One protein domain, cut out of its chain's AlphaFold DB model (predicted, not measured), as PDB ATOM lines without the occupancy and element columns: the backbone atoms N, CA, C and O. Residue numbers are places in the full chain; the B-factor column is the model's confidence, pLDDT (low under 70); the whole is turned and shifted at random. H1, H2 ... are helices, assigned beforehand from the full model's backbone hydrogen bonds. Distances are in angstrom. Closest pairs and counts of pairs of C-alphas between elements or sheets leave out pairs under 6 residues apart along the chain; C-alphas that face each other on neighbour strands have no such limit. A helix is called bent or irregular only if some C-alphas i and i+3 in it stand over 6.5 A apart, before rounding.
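What this domain is: This is residues 110 to 203 of the 482 residues of the protein "TSA: Wollemia nobilis Ref_Wollemi_Transcript_18715_2611 transcribed RNA sequence" of Wollemia nobilis (UniProt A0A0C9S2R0). Two long helices, H2 and the bent H3, run opposite ways and cross steeply, joined at one end by a long loop. The short H1 folds back beside the first part of H2, and the small H4 follows a loop after H3b. The printed part has 94 residues with four named helices, H1 to H4, and no named strand, in the class all helix. It is loose and elongated, with a radius of gyration of the C-alphas of 16.9 A and spans of 49 by 25 by 21 A.

Where its parts are: H2, residues 123 to 151, is the longest helix, 42.5 A from C-alpha 123 at (-11.342, -19.588, 36.939) to C-alpha 151 at (-1.091, 19.566, 49.858). H3, residues 163 to 188, was assigned as one helix by its hydrogen bonds but is bent: C-alphas 175 and 178 are 6.8 A apart. Its arms are H3a, residues 163 to 175, 18.3 A, and H3b, residues 178 to 188, 15.7 A. H1 is residues 111 to 119, 12.2 A; H4 is residues 199 to 202, ending at C-alpha 202 at (-21.084, -5.555, 52.330).

How they stand to each other: H2 touches H3b with residues 134 to 138 alone, closest at the C-alphas of Leu 134 and Phe 184, 6.5 A, at a steep tilt of 45 degrees. H2 and H3a form a hairpin and only just touch, with 3 pairs of C-alphas within 8 A, at 42 degrees. H1 and H2 form a hairpin, closest at the C-alphas of Ile 116 and Val 126, 5.8 A. H1 and H3b touch only at their ends, at the C-alphas of Ser 113 and Ile 188, 4.8 A. H4 touches no helix but is near H3b. In H1, H3a and H3b every O i to N i+4 pair is within hydrogen-bond range, in H2 23 of 25; H4 is too short for such a pair.

The domain as a whole: The C-alphas farthest apart, those of Gln 160 and Gly 192, are 50.6 A apart. The printed part has no cut. The link from H2 to H3 is long. Mean pLDDT of the printed part is 75.6; residues 148 to 160 and 189 to 195 are among those under 70.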
ATOM      1  N   SER A 110     -19.169  -3.203  28.190       60.81
ATOM      2  CA  SER A 110     -17.990  -3.037  29.049       60.81
ATOM      3  C   SER A 110     -16.879  -3.974  28.570       60.81
ATOM      4  O   SER A 110     -17.011  -5.200  28.646       60.81
ATOM      5  N   LEU A 111     -15.764  -3.403  28.091       62.44
ATOM      6  CA  LEU A 111     -14.612  -4.154  27.570       62.44
ATOM      7  C   LEU A 111     -14.152  -5.246  28.545       62.44
ATOM      8  O   LEU A 111     -13.825  -6.357  28.130       62.44
ATOM      9  N   PHE A 112     -14.174  -4.955  29.846       68.50
ATOM     10  CA  PHE A 112     -13.797  -5.911  30.882       68.50
ATOM     11  C   PHE A 112     -14.811  -7.050  31.027       68.50
ATOM     12  O   PHE A 112     -14.388  -8.193  31.181       68.50
ATOM     13  N   SER A 113     -16.117  -6.783  30.907       64.44
ATOM     14  CA  SER A 113     -17.144  -7.836  30.928       64.44
ATOM     15  C   SER A 113     -17.018  -8.764  29.714       64.44
ATOM     16  O   SER A 113     -16.988  -9.982  29.880       64.44
ATOM     17  N   ILE A 114     -16.807  -8.217  28.507       70.81
ATOM     18  CA  ILE A 114     -16.570  -9.014  27.286       70.81
ATOM     19  C   ILE A 114     -15.325  -9.897  27.439       70.81
ATOM     20  O   ILE A 114     -15.381 -11.096  27.162       70.81
ATOM     21  N   VAL A 115     -14.206  -9.331  27.904       69.88
ATOM     22  CA  VAL A 115     -12.959 -10.088  28.103       69.88
ATOM     23  C   VAL A 115     -13.141 -11.168  29.177       69.88
ATOM     24  O   VAL A 115     -12.704 -12.296  28.968       69.88
ATOM     25  N   ILE A 116     -13.839 -10.884  30.280       71.88
ATOM     26  CA  ILE A 116     -14.137 -11.873  31.330       71.88
ATOM     27  C   ILE A 116     -15.053 -12.992  30.802       71.88
ATOM     28  O   ILE A 116     -14.724 -14.166  30.986       71.88
ATOM     29  N   LYS A 117     -16.143 -12.667  30.086       70.19
ATOM     30  CA  LYS A 117     -17.042 -13.658  29.462       70.19
ATOM     31  C   LYS A 117     -16.291 -14.520  28.426       70.19
ATOM     32  O   LYS A 117     -16.492 -15.732  28.388       70.19
ATOM     33  N   ALA A 118     -15.361 -13.949  27.653       68.38
ATOM     34  CA  ALA A 118     -14.521 -14.687  26.698       68.38
ATOM     35  C   ALA A 118     -13.467 -15.598  27.367       68.38
ATOM     36  O   ALA A 118     -13.169 -16.685  26.864       68.38
ATOM     37  N   VAL A 119     -12.913 -15.174  28.507       70.56
ATOM     38  CA  VAL A 119     -11.888 -15.898  29.288       70.56
ATOM     39  C   VAL A 119     -12.492 -16.947  30.242       70.56
ATOM     40  O   VAL A 119     -11.766 -17.800  30.756       70.56
ATOM     41  N   GLY A 120     -13.820 -16.969  30.410       60.41
ATOM     42  CA  GLY A 120     -14.594 -17.783  31.364       60.41
ATOM     43  C   GLY A 120     -14.439 -19.314  31.333       60.41
ATOM     44  O   GLY A 120     -15.148 -20.008  32.052       60.41
ATOM     45  N   LYS A 121     -13.515 -19.869  30.538       67.25
ATOM     46  CA  LYS A 121     -13.168 -21.302  30.523       67.25
ATOM     47  C   LYS A 121     -12.183 -21.719  31.625       67.25
ATOM     48  O   LYS A 121     -12.010 -22.917  31.833       67.25
ATOM     49  N   GLN A 122     -11.520 -20.778  32.308       76.06
ATOM     50  CA  GLN A 122     -10.637 -21.071  33.449       76.06
ATOM     51  C   GLN A 122     -10.777 -20.018  34.557       76.06
ATOM     52  O   GLN A 122     -10.476 -18.844  34.344       76.06
ATOM     53  N   GLU A 123     -11.145 -20.456  35.764       77.50
ATOM     54  CA  GLU A 123     -11.342 -19.588  36.939       77.50
ATOM     55  C   GLU A 123     -10.093 -18.752  37.274       77.50
ATOM     56  O   GLU A 123     -10.190 -17.554  37.533       77.50
ATOM     57  N   MET A 124      -8.904 -19.360  37.182       80.25
ATOM     58  CA  MET A 124      -7.622 -18.689  37.437       80.25
ATOM     59  C   MET A 124      -7.349 -17.544  36.450       80.25
ATOM     60  O   MET A 124      -6.831 -16.503  36.851       80.25
ATOM     61  N   LEU A 125      -7.712 -17.707  35.171       79.31
ATOM     62  CA  LEU A 125      -7.544 -16.643  34.177       79.31
ATOM     63  C   LEU A 125      -8.536 -15.505  34.428       79.31
ATOM     64  O   LEU A 125      -8.123 -14.351  34.428       79.31
ATOM     65  N   VAL A 126      -9.800 -15.814  34.740       79.44
ATOM     66  CA  VAL A 126     -10.799 -14.800  35.127       79.44
ATOM     67  C   VAL A 126     -10.329 -14.000  36.345       79.44
ATOM     68  O   VAL A 126     -10.401 -12.770  36.332       79.44
ATOM     69  N   GLN A 127      -9.783 -14.665  37.368       81.50
ATOM     70  CA  GLN A 127      -9.260 -13.997  38.560       81.50
ATOM     71  C   GLN A 127      -8.085 -13.060  38.234       81.50
ATOM     72  O   GLN A 127      -8.079 -11.920  38.694       81.50
ATOM     73  N   ILE A 128      -7.109 -13.504  37.431       84.88
ATOM     74  CA  ILE A 128      -5.967 -12.668  37.017       84.88
ATOM     75  C   ILE A 128      -6.446 -11.476  36.172       84.88
ATOM     76  O   ILE A 128      -6.038 -10.339  36.418       84.88
ATOM     77  N   THR A 129      -7.351 -11.713  35.222       83.06
ATOM     78  CA  THR A 129      -7.933 -10.681  34.354       83.06
ATOM     79  C   THR A 129      -8.721  -9.636  35.144       83.06
ATOM     80  O   THR A 129      -8.603  -8.454  34.839       83.06
ATOM     81  N   ALA A 130      -9.476 -10.026  36.175       82.88
ATOM     82  CA  ALA A 130     -10.189  -9.089  37.045       82.88
ATOM     83  C   ALA A 130      -9.255  -8.351  38.027       82.88
ATOM     84  O   ALA A 130      -9.496  -7.196  38.376       82.88
ATOM     85  N   PHE A 131      -8.162  -8.989  38.455       86.75
ATOM     86  CA  PHE A 131      -7.194  -8.400  39.382       86.75
ATOM     87  C   PHE A 131      -6.416  -7.225  38.772       86.75
ATOM     88  O   PHE A 131      -6.150  -6.249  39.473       86.75
ATOM     89  N   VAL A 132      -6.072  -7.284  37.479       88.50
ATOM     90  CA  VAL A 132      -5.258  -6.246  36.815       88.50
ATOM     91  C   VAL A 132      -5.938  -4.860  36.806       88.50
ATOM     92  O   VAL A 132      -5.314  -3.916  37.299       88.50
ATOM     93  N   PRO A 133      -7.196  -4.685  36.343       87.62
ATOM     94  CA  PRO A 133      -7.870  -3.386  36.388       87.62
ATOM     95  C   PRO A 133      -8.182  -2.934  37.820       87.62
ATOM     96  O   PRO A 133      -8.016  -1.755  38.123       87.62
ATOM     97  N   LEU A 134      -8.561  -3.853  38.719       88.38
ATOM     98  CA  LEU A 134      -8.834  -3.528  40.124       88.38
ATOM     99  C   LEU A 134      -7.585  -2.984  40.839       88.38
ATOM    100  O   LEU A 134      -7.667  -1.986  41.559       88.38
ATOM    101  N   MET A 135      -6.417  -3.596  40.614       90.69
ATOM    102  CA  MET A 135      -5.144  -3.090  41.139       90.69
ATOM    103  C   MET A 135      -4.767  -1.746  40.528       90.69
ATOM    104  O   MET A 135      -4.318  -0.861  41.254       90.69
ATOM    105  N   TYR A 136      -4.985  -1.560  39.225       91.75
ATOM    106  CA  TYR A 136      -4.754  -0.275  38.572       91.75
ATOM    107  C   TYR A 136      -5.646   0.837  39.161       91.75
ATOM    108  O   TYR A 136      -5.127   1.897  39.516       91.75
ATOM    109  N   MET A 137      -6.949   0.586  39.355       90.31
ATOM    110  CA  MET A 137      -7.865   1.517  40.030       90.31
ATOM    111  C   MET A 137      -7.360   1.868  41.435       90.31
ATOM    112  O   MET A 137      -7.236   3.046  41.763       90.31
ATOM    113  N   CYS A 138      -6.979   0.867  42.238       90.75
ATOM    114  CA  CYS A 138      -6.418   1.095  43.572       90.75
ATOM    115  C   CYS A 138      -5.143   1.956  43.531       90.75
ATOM    116  O   CYS A 138      -5.039   2.923  44.283       90.75
ATOM    117  N   ILE A 139      -4.189   1.646  42.645       90.88
ATOM    118  CA  ILE A 139      -2.935   2.407  42.500       90.88
ATOM    119  C   ILE A 139      -3.224   3.855  42.089       90.88
ATOM    120  O   ILE A 139      -2.669   4.772  42.692       90.88
ATOM    121  N   CYS A 140      -4.115   4.075  41.119       89.38
ATOM    122  CA  CYS A 140      -4.496   5.407  40.650       89.38
ATOM    123  C   CYS A 140      -5.169   6.239  41.760       89.38
ATOM    124  O   CYS A 140      -4.770   7.381  42.017       89.38
ATOM    125  N   THR A 141      -6.132   5.656  42.485       88.56
ATOM    126  CA  THR A 141      -6.803   6.339  43.598       88.56
ATOM    127  C   THR A 141      -5.839   6.618  44.749       88.56
ATOM    128  O   THR A 141      -5.813   7.737  45.255       88.56
ATOM    129  N   TYR A 142      -4.998   5.658  45.145       88.19
ATOM    130  CA  TYR A 142      -4.038   5.863  46.234       88.19
ATOM    131  C   TYR A 142      -2.945   6.866  45.857       88.19
ATOM    132  O   TYR A 142      -2.638   7.730  46.672       88.19
ATOM    133  N   TYR A 143      -2.418   6.842  44.628       88.06
ATOM    134  CA  TYR A 143      -1.482   7.864  44.142       88.06
ATOM    135  C   TYR A 143      -2.100   9.268  44.205       88.06
ATOM    136  O   TYR A 143      -1.478  10.198  44.720       88.06
ATOM    137  N   SER A 144      -3.354   9.407  43.767       85.25
ATOM    138  CA  SER A 144      -4.098  10.671  43.835       85.25
ATOM    139  C   SER A 144      -4.318  11.132  45.282       85.25
ATOM    140  O   SER A 144      -4.085  12.296  45.597       85.25
ATOM    141  N   LEU A 145      -4.682  10.218  46.189       82.62
ATOM    142  CA  LEU A 145      -4.837  10.502  47.621       82.62
ATOM    143  C   LEU A 145      -3.515  10.869  48.302       82.62
ATOM    144  O   LEU A 145      -3.507  11.750  49.156       82.62
ATOM    145  N   PHE A 146      -2.400  10.237  47.928       79.94
ATOM    146  CA  PHE A 146      -1.079  10.621  48.419       79.94
ATOM    147  C   PHE A 146      -0.697  12.015  47.909       79.94
ATOM    148  O   PHE A 146      -0.280  12.849  48.709       79.94
ATOM    149  N   LYS A 147      -0.913  12.308  46.618       76.00
ATOM    150  CA  LYS A 147      -0.599  13.614  46.017       76.00
ATOM    151  C   LYS A 147      -1.438  14.748  46.617       76.00
ATOM    152  O   LYS A 147      -0.874  15.765  46.999       76.00
ATOM    153  N   LEU A 148      -2.747  14.554  46.796       68.88
ATOM    154  CA  LEU A 148      -3.625  15.495  47.514       68.88
ATOM    155  C   LEU A 148      -3.294  15.575  49.017       68.88
ATOM    156  O   LEU A 148      -3.381  16.644  49.625       68.88
ATOM    157  N   GLY A 149      -2.864  14.462  49.616       60.84
ATOM    158  CA  GLY A 149      -2.394  14.397  50.999       60.84
ATOM    159  C   GLY A 149      -1.179  15.290  51.258       60.84
ATOM    160  O   GLY A 149      -1.144  15.948  52.297       60.84
ATOM    161  N   MET A 150      -0.247  15.388  50.297       59.69
ATOM    162  CA  MET A 150       0.912  16.293  50.373       59.69
ATOM    163  C   MET A 150       0.517  17.776  50.460       59.69
ATOM    164  O   MET A 150       1.173  18.517  51.183       59.69
ATOM    165  N   PHE A 151      -0.562  18.193  49.786       54.25
ATOM    166  CA  PHE A 151      -1.091  19.566  49.858       54.25
ATOM    167  C   PHE A 151      -1.927  19.843  51.119       54.25
ATOM    168  O   PHE A 151      -2.242  20.990  51.428       54.25
ATOM    169  N   THR A 152      -2.302  18.800  51.860       57.28
ATOM    170  CA  THR A 152      -3.016  18.917  53.138       57.28
ATOM    171  C   THR A 152      -2.002  18.885  54.296       57.28
ATOM    172  O   THR A 152      -0.822  18.608  54.103       57.28
ATOM    173  N   PHE A 153      -2.435  19.055  55.551       56.50
ATOM    174  CA  PHE A 153      -1.616  18.826  56.761       56.50
ATOM    175  C   PHE A 153      -1.038  17.384  56.910       56.50
ATOM    176  O   PHE A 153      -0.498  17.028  57.959       56.50
ATOM    177  N   TYR A 154      -1.143  16.537  55.882       63.12
ATOM    178  CA  TYR A 154      -0.787  15.118  55.861       63.12
ATOM    179  C   TYR A 154       0.398  14.835  54.912       63.12
ATOM    180  O   TYR A 154       0.386  13.878  54.146       63.12
ATOM    181  N   SER A 155       1.451  15.653  54.987       62.00
ATOM    182  CA  SER A 155       2.687  15.483  54.206       62.00
ATOM    183  C   SER A 155       3.363  14.119  54.439       62.00
ATOM    184  O   SER A 155       3.769  13.807  55.566       62.00
ATOM    185  N   LEU A 156       3.538  13.332  53.370       69.38
ATOM    186  CA  LEU A 156       4.310  12.082  53.355       69.38
ATOM    187  C   LEU A 156       5.750  12.334  52.921       69.38
ATOM    188  O   LEU A 156       6.132  12.121  51.773       69.38
ATOM    189  N   THR A 157       6.563  12.776  53.865       67.00
ATOM    190  CA  THR A 157       7.947  13.137  53.576       67.00
ATOM    191  C   THR A 157       8.878  11.930  53.740       67.00
ATOM    192  O   THR A 157       8.856  11.285  54.803       67.00
ATOM    193  N   PRO A 158       9.719  11.596  52.737       63.72
ATOM    194  CA  PRO A 158      10.610  10.443  52.807       63.72
ATOM    195  C   PRO A 158      11.536  10.528  54.025       63.72
ATOM    196  O   PRO A 158      12.207  11.528  54.259       63.72
ATOM    197  N   LYS A 159      11.588   9.439  54.803       63.78
ATOM    198  CA  LYS A 159      12.391   9.286  56.037       63.78
ATOM    199  C   LYS A 159      11.990  10.186  57.227       63.78
ATOM    200  O   LYS A 159      12.545   9.978  58.301       63.78
ATOM    201  N   GLN A 160      11.038  11.119  57.085       67.25
ATOM    202  CA  GLN A 160      10.599  12.056  58.146       67.25
ATOM    203  C   GLN A 160       9.062  12.216  58.227       67.25
ATOM    204  O   GLN A 160       8.538  13.285  58.523       67.25
ATOM    205  N   THR A 161       8.310  11.145  57.963       76.56
ATOM    206  CA  THR A 161       6.840  11.145  58.086       76.56
ATOM    207  C   THR A 161       6.398  11.069  59.555       76.56
ATOM    208  O   THR A 161       6.867  10.210  60.303       76.56
ATOM    209  N   SER A 162       5.441  11.912  59.965       77.19
ATOM    210  CA  SER A 162       4.845  11.840  61.309       77.19
ATOM    211  C   SER A 162       3.921  10.620  61.459       77.19
ATOM    212  O   SER A 162       3.201  10.248  60.529       77.19
ATOM    213  N   SER A 163       3.883  10.011  62.648       81.88
ATOM    214  CA  SER A 163       2.999   8.867  62.921       81.88
ATOM    215  C   SER A 163       1.514   9.213  62.770       81.88
ATOM    216  O   SER A 163       0.738   8.375  62.320       81.88
ATOM    217  N   VAL A 164       1.123  10.451  63.091       82.12
ATOM    218  CA  VAL A 164      -0.256  10.939  62.938       82.12
ATOM    219  C   VAL A 164      -0.629  11.035  61.458       82.12
ATOM    220  O   VAL A 164      -1.657  10.497  61.060       82.12
ATOM    221  N   SER A 165       0.227  11.642  60.628       80.62
ATOM    222  CA  SER A 165       0.012  11.732  59.175       80.62
ATOM    223  C   SER A 165      -0.084  10.337  58.546       80.62
ATOM    224  O   SER A 165      -1.007  10.074  57.778       80.62
ATOM    225  N   LEU A 166       0.799   9.412  58.939       83.19
ATOM    226  CA  LEU A 166       0.788   8.030  58.452       83.19
ATOM    227  C   LEU A 166      -0.508   7.285  58.822       83.19
ATOM    228  O   LEU A 166      -1.111   6.642  57.964       83.19
ATOM    229  N   LEU A 167      -0.957   7.385  60.079       86.56
ATOM    230  CA  LEU A 167      -2.197   6.748  60.541       86.56
ATOM    231  C   LEU A 167      -3.441   7.346  59.870       86.56
ATOM    232  O   LEU A 167      -4.347   6.599  59.503       86.56
ATOM    233  N   MET A 168      -3.477   8.664  59.664       83.06
ATOM    234  CA  MET A 168      -4.586   9.331  58.978       83.06
ATOM    235  C   MET A 168      -4.696   8.893  57.517       83.06
ATOM    236  O   MET A 168      -5.791   8.570  57.060       83.06
ATOM    237  N   ILE A 169      -3.578   8.795  56.798       84.00
ATOM    238  CA  ILE A 169      -3.582   8.349  55.398       84.00
ATOM    239  C   ILE A 169      -3.904   6.854  55.297       84.00
ATOM    240  O   ILE A 169      -4.700   6.466  54.447       84.00
ATOM    241  N   CYS A 170      -3.384   6.025  56.208       86.56
ATOM    242  CA  CYS A 170      -3.779   4.618  56.326       86.56
ATOM    243  C   CYS A 170      -5.297   4.473  56.558       86.56
ATOM    244  O   CYS A 170      -5.955   3.667  55.899       86.56
ATOM    245  N   SER A 171      -5.881   5.314  57.421       87.88
ATOM    246  CA  SER A 171      -7.329   5.358  57.647       87.88
ATOM    247  C   SER A 171      -8.105   5.774  56.392       87.88
ATOM    248  O   SER A 171      -9.138   5.175  56.101       87.88
ATOM    249  N   MET A 172      -7.610   6.745  55.616       85.56
ATOM    250  CA  MET A 172      -8.234   7.124  54.344       85.56
ATOM    251  C   MET A 172      -8.169   5.986  53.321       85.56
ATOM    252  O   MET A 172      -9.207   5.605  52.789       85.56
ATOM    253  N   VAL A 173      -7.000   5.375  53.104       88.69
ATOM    254  CA  VAL A 173      -6.831   4.205  52.219       88.69
ATOM    255  C   VAL A 173      -7.819   3.088  52.583       88.69
ATOM    256  O   VAL A 173      -8.531   2.586  51.714       88.69
ATOM    257  N   ALA A 174      -7.953   2.764  53.874       89.56
ATOM    258  CA  ALA A 174      -8.906   1.763  54.355       89.56
ATOM    259  C   ALA A 174     -10.385   2.141  54.118       89.56
ATOM    260  O   ALA A 174     -11.210   1.255  53.905       89.56
ATOM    261  N   ARG A 175     -10.731   3.438  54.126       88.44
ATOM    262  CA  ARG A 175     -12.091   3.935  53.830       88.44
ATOM    263  C   ARG A 175     -12.428   3.922  52.339       88.44
ATOM    264  O   ARG A 175     -13.589   3.721  52.002       88.44
ATOM    265  N   TYR A 176     -11.446   4.124  51.459       87.94
ATOM    266  CA  TYR A 176     -11.665   4.140  50.007       87.94
ATOM    267  C   TYR A 176     -11.658   2.745  49.363       87.94
ATOM    268  O   TYR A 176     -12.279   2.567  48.316       87.94
ATOM    269  N   ALA A 177     -11.035   1.736  49.983       87.88
ATOM    270  CA  ALA A 177     -10.978   0.385  49.419       87.88
ATOM    271  C   ALA A 177     -12.363  -0.260  49.134       87.88
ATOM    272  O   ALA A 177     -12.521  -0.829  48.047       87.88
ATOM    273  N   PRO A 178     -13.390  -0.168  50.013       85.69
ATOM    274  CA  PRO A 178     -14.706  -0.739  49.712       85.69
ATOM    275  C   PRO A 178     -15.462  -0.010  48.580       85.69
ATOM    276  O   PRO A 178     -15.933  -0.709  47.683       85.69
ATOM    277  N   PRO A 179     -15.539   1.342  48.527       84.00
ATOM    278  CA  PRO A 179     -16.115   2.054  47.381       84.00
ATOM    279  C   PRO A 179     -15.444   1.742  46.035       84.00
ATOM    280  O   PRO A 179     -16.148   1.522  45.053       84.00
ATOM    281  N   ILE A 180     -14.106   1.658  45.982       86.75
ATOM    282  CA  ILE A 180     -13.374   1.283  44.753       86.75
ATOM    283  C   ILE A 180     -13.767  -0.133  44.309       86.75
ATOM    284  O   ILE A 180     -14.036  -0.369  43.132       86.75
ATOM    285  N   SER A 181     -13.846  -1.069  45.261       84.88
ATOM    286  CA  SER A 181     -14.238  -2.458  44.984       84.88
ATOM    287  C   SER A 181     -15.671  -2.551  44.447       84.88
ATOM    288  O   SER A 181     -15.920  -3.288  43.498       84.88
ATOM    289  N   TYR A 182     -16.603  -1.772  45.003       79.75
ATOM    290  CA  TYR A 182     -17.991  -1.708  44.531       79.75
ATOM    291  C   TYR A 182     -18.104  -1.081  43.126       79.75
ATOM    292  O   TYR A 182     -18.791  -1.641  42.275       79.75
ATOM    293  N   ASN A 183     -17.365  -0.002  42.831       82.00
ATOM    294  CA  ASN A 183     -17.319   0.577  41.480       82.00
ATOM    295  C   ASN A 183     -16.821  -0.445  40.438       82.00
ATOM    296  O   ASN A 183     -17.433  -0.630  39.386       82.00
ATOM    297  N   PHE A 184     -15.754  -1.181  40.769       82.94
ATOM    298  CA  PHE A 184     -15.234  -2.244  39.909       82.94
ATOM    299  C   PHE A 184     -16.258  -3.368  39.663       82.94
ATOM    300  O   PHE A 184     -16.399  -3.815  38.526       82.94
ATOM    301  N   LEU A 185     -16.999  -3.798  40.693       78.38
ATOM    302  CA  LEU A 185     -18.053  -4.817  40.558       78.38
ATOM    303  C   LEU A 185     -19.198  -4.359  39.644       78.38
ATOM    304  O   LEU A 185     -19.632  -5.125  38.781       78.38
ATOM    305  N   ASN A 186     -19.634  -3.102  39.768       75.94
ATOM    306  CA  ASN A 186     -20.662  -2.534  38.893       75.94
ATOM    307  C   ASN A 186     -20.208  -2.532  37.419       75.94
ATOM    308  O   ASN A 186     -20.980  -2.915  36.537       75.94
ATOM    309  N   MET A 187     -18.945  -2.169  37.164       74.44
ATOM    310  CA  MET A 187     -18.338  -2.090  35.827       74.44
ATOM    311  C   MET A 187     -18.210  -3.449  35.110       74.44
ATOM    312  O   MET A 187     -18.293  -3.501  33.879       74.44
ATOM    313  N   ILE A 188     -17.978  -4.549  35.839       72.38
ATOM    314  CA  ILE A 188     -17.846  -5.889  35.231       72.38
ATOM    315  C   ILE A 188     -19.189  -6.585  34.978       72.38
ATOM    316  O   ILE A 188     -19.221  -7.498  34.155       72.38
ATOM    317  N   HIS A 189     -20.263  -6.143  35.646       64.25
ATOM    318  CA  HIS A 189     -21.644  -6.624  35.508       64.25
ATOM    319  C   HIS A 189     -21.759  -8.162  35.497       64.25
ATOM    320  O   HIS A 189     -21.792  -8.805  34.445       64.25
ATOM    321  N   LEU A 190     -21.791  -8.777  36.688       61.41
ATOM    322  CA  LEU A 190     -22.013 -10.220  36.800       61.41
ATOM    323  C   LEU A 190     -23.437 -10.559  36.351       61.41
ATOM    324  O   LEU A 190     -24.415 -10.226  37.013       61.41
ATOM    325  N   ASP A 191     -23.519 -11.231  35.211       46.72
ATOM    326  CA  ASP A 191     -24.764 -11.629  34.572       46.72
ATOM    327  C   ASP A 191     -25.432 -12.783  35.348       46.72
ATOM    328  O   ASP A 191     -24.826 -13.832  35.592       46.72
ATOM    329  N   GLY A 192     -26.684 -12.577  35.768       46.66
ATOM    330  CA  GLY A 192     -27.440 -13.485  36.637       46.66
ATOM    331  C   GLY A 192     -27.251 -13.260  38.149       46.66
ATOM    332  O   GLY A 192     -26.429 -12.475  38.603       46.66
ATOM    333  N   ASN A 193     -28.025 -13.989  38.969       50.94
ATOM    334  CA  ASN A 193     -28.111 -13.847  40.442       50.94
ATOM    335  C   ASN A 193     -26.828 -14.232  41.235       50.94
ATOM    336  O   ASN A 193     -26.887 -14.563  42.425       50.94
ATOM    337  N   ALA A 194     -25.659 -14.223  40.598       57.59
ATOM    338  CA  ALA A 194     -24.375 -14.639  41.145       57.59
ATOM    339  C   ALA A 194     -23.746 -13.562  42.053       57.59
ATOM    340  O   ALA A 194     -22.671 -13.044  41.763       57.59
ATOM    341  N   LYS A 195     -24.388 -13.264  43.193       62.91
ATOM    342  CA  LYS A 195     -23.854 -12.287  44.158       62.91
ATOM    343  C   LYS A 195     -22.448 -12.663  44.621       62.91
ATOM    344  O   LYS A 195     -22.258 -13.765  45.172       62.91
ATOM    345  N   THR A 196     -21.486 -11.754  44.467       70.75
ATOM    346  CA  THR A 196     -20.108 -11.995  44.919       70.75
ATOM    347  C   THR A 196     -20.035 -12.158  46.439       70.75
ATOM    348  O   THR A 196     -20.903 -11.714  47.196       70.75
ATOM    349  N   THR A 197     -18.965 -12.788  46.933       72.75
ATOM    350  CA  THR A 197     -18.693 -12.858  48.381       72.75
ATOM    351  C   THR A 197     -18.544 -11.462  49.000       72.75
ATOM    352  O   THR A 197     -18.825 -11.298  50.184       72.75
ATOM    353  N   PHE A 198     -18.156 -10.458  48.204       73.81
ATOM    354  CA  PHE A 198     -18.110  -9.059  48.618       73.81
ATOM    355  C   PHE A 198     -19.521  -8.492  48.835       73.81
ATOM    356  O   PHE A 198     -19.825  -8.096  49.955       73.81
ATOM    357  N   GLU A 199     -20.419  -8.548  47.845       70.50
ATOM    358  CA  GLU A 199     -21.821  -8.100  47.996       70.50
ATOM    359  C   GLU A 199     -22.540  -8.806  49.155       70.50
ATOM    360  O   GLU A 199     -23.230  -8.172  49.950       70.50
ATOM    361  N   LYS A 200     -22.323 -10.120  49.315       72.94
ATOM    362  CA  LYS A 200     -22.878 -10.911  50.430       72.94
ATOM    363  C   LYS A 200     -22.397 -10.455  51.814       72.94
ATOM    364  O   LYS A 200     -23.054 -10.767  52.805       72.94
ATOM    365  N   ARG A 201     -21.246  -9.782  51.905       72.88
ATOM    366  CA  ARG A 201     -20.655  -9.287  53.163       72.88
ATOM    367  C   ARG A 201     -20.863  -7.790  53.380       72.88
ATOM    368  O   ARG A 201     -20.984  -7.382  54.529       72.88
ATOM    369  N   MET A 202     -20.897  -7.007  52.307       68.69
ATOM    370  CA  MET A 202     -21.084  -5.555  52.330       68.69
ATOM    371  C   MET A 202     -22.570  -5.157  52.362       68.69
ATOM    372  O   MET A 202     -22.906  -4.076  52.838       68.69
ATOM    373  N   GLY A 203     -23.455  -6.043  51.889       62.59
ATOM    374  CA  GLY A 203     -24.870  -5.763  51.655       62.59
ATOM    375  C   GLY A 203     -25.114  -5.104  50.293       62.59
ATOM    376  O   GLY A 203     -24.214  -4.514  49.696       62.59
TER     377      GLY A 203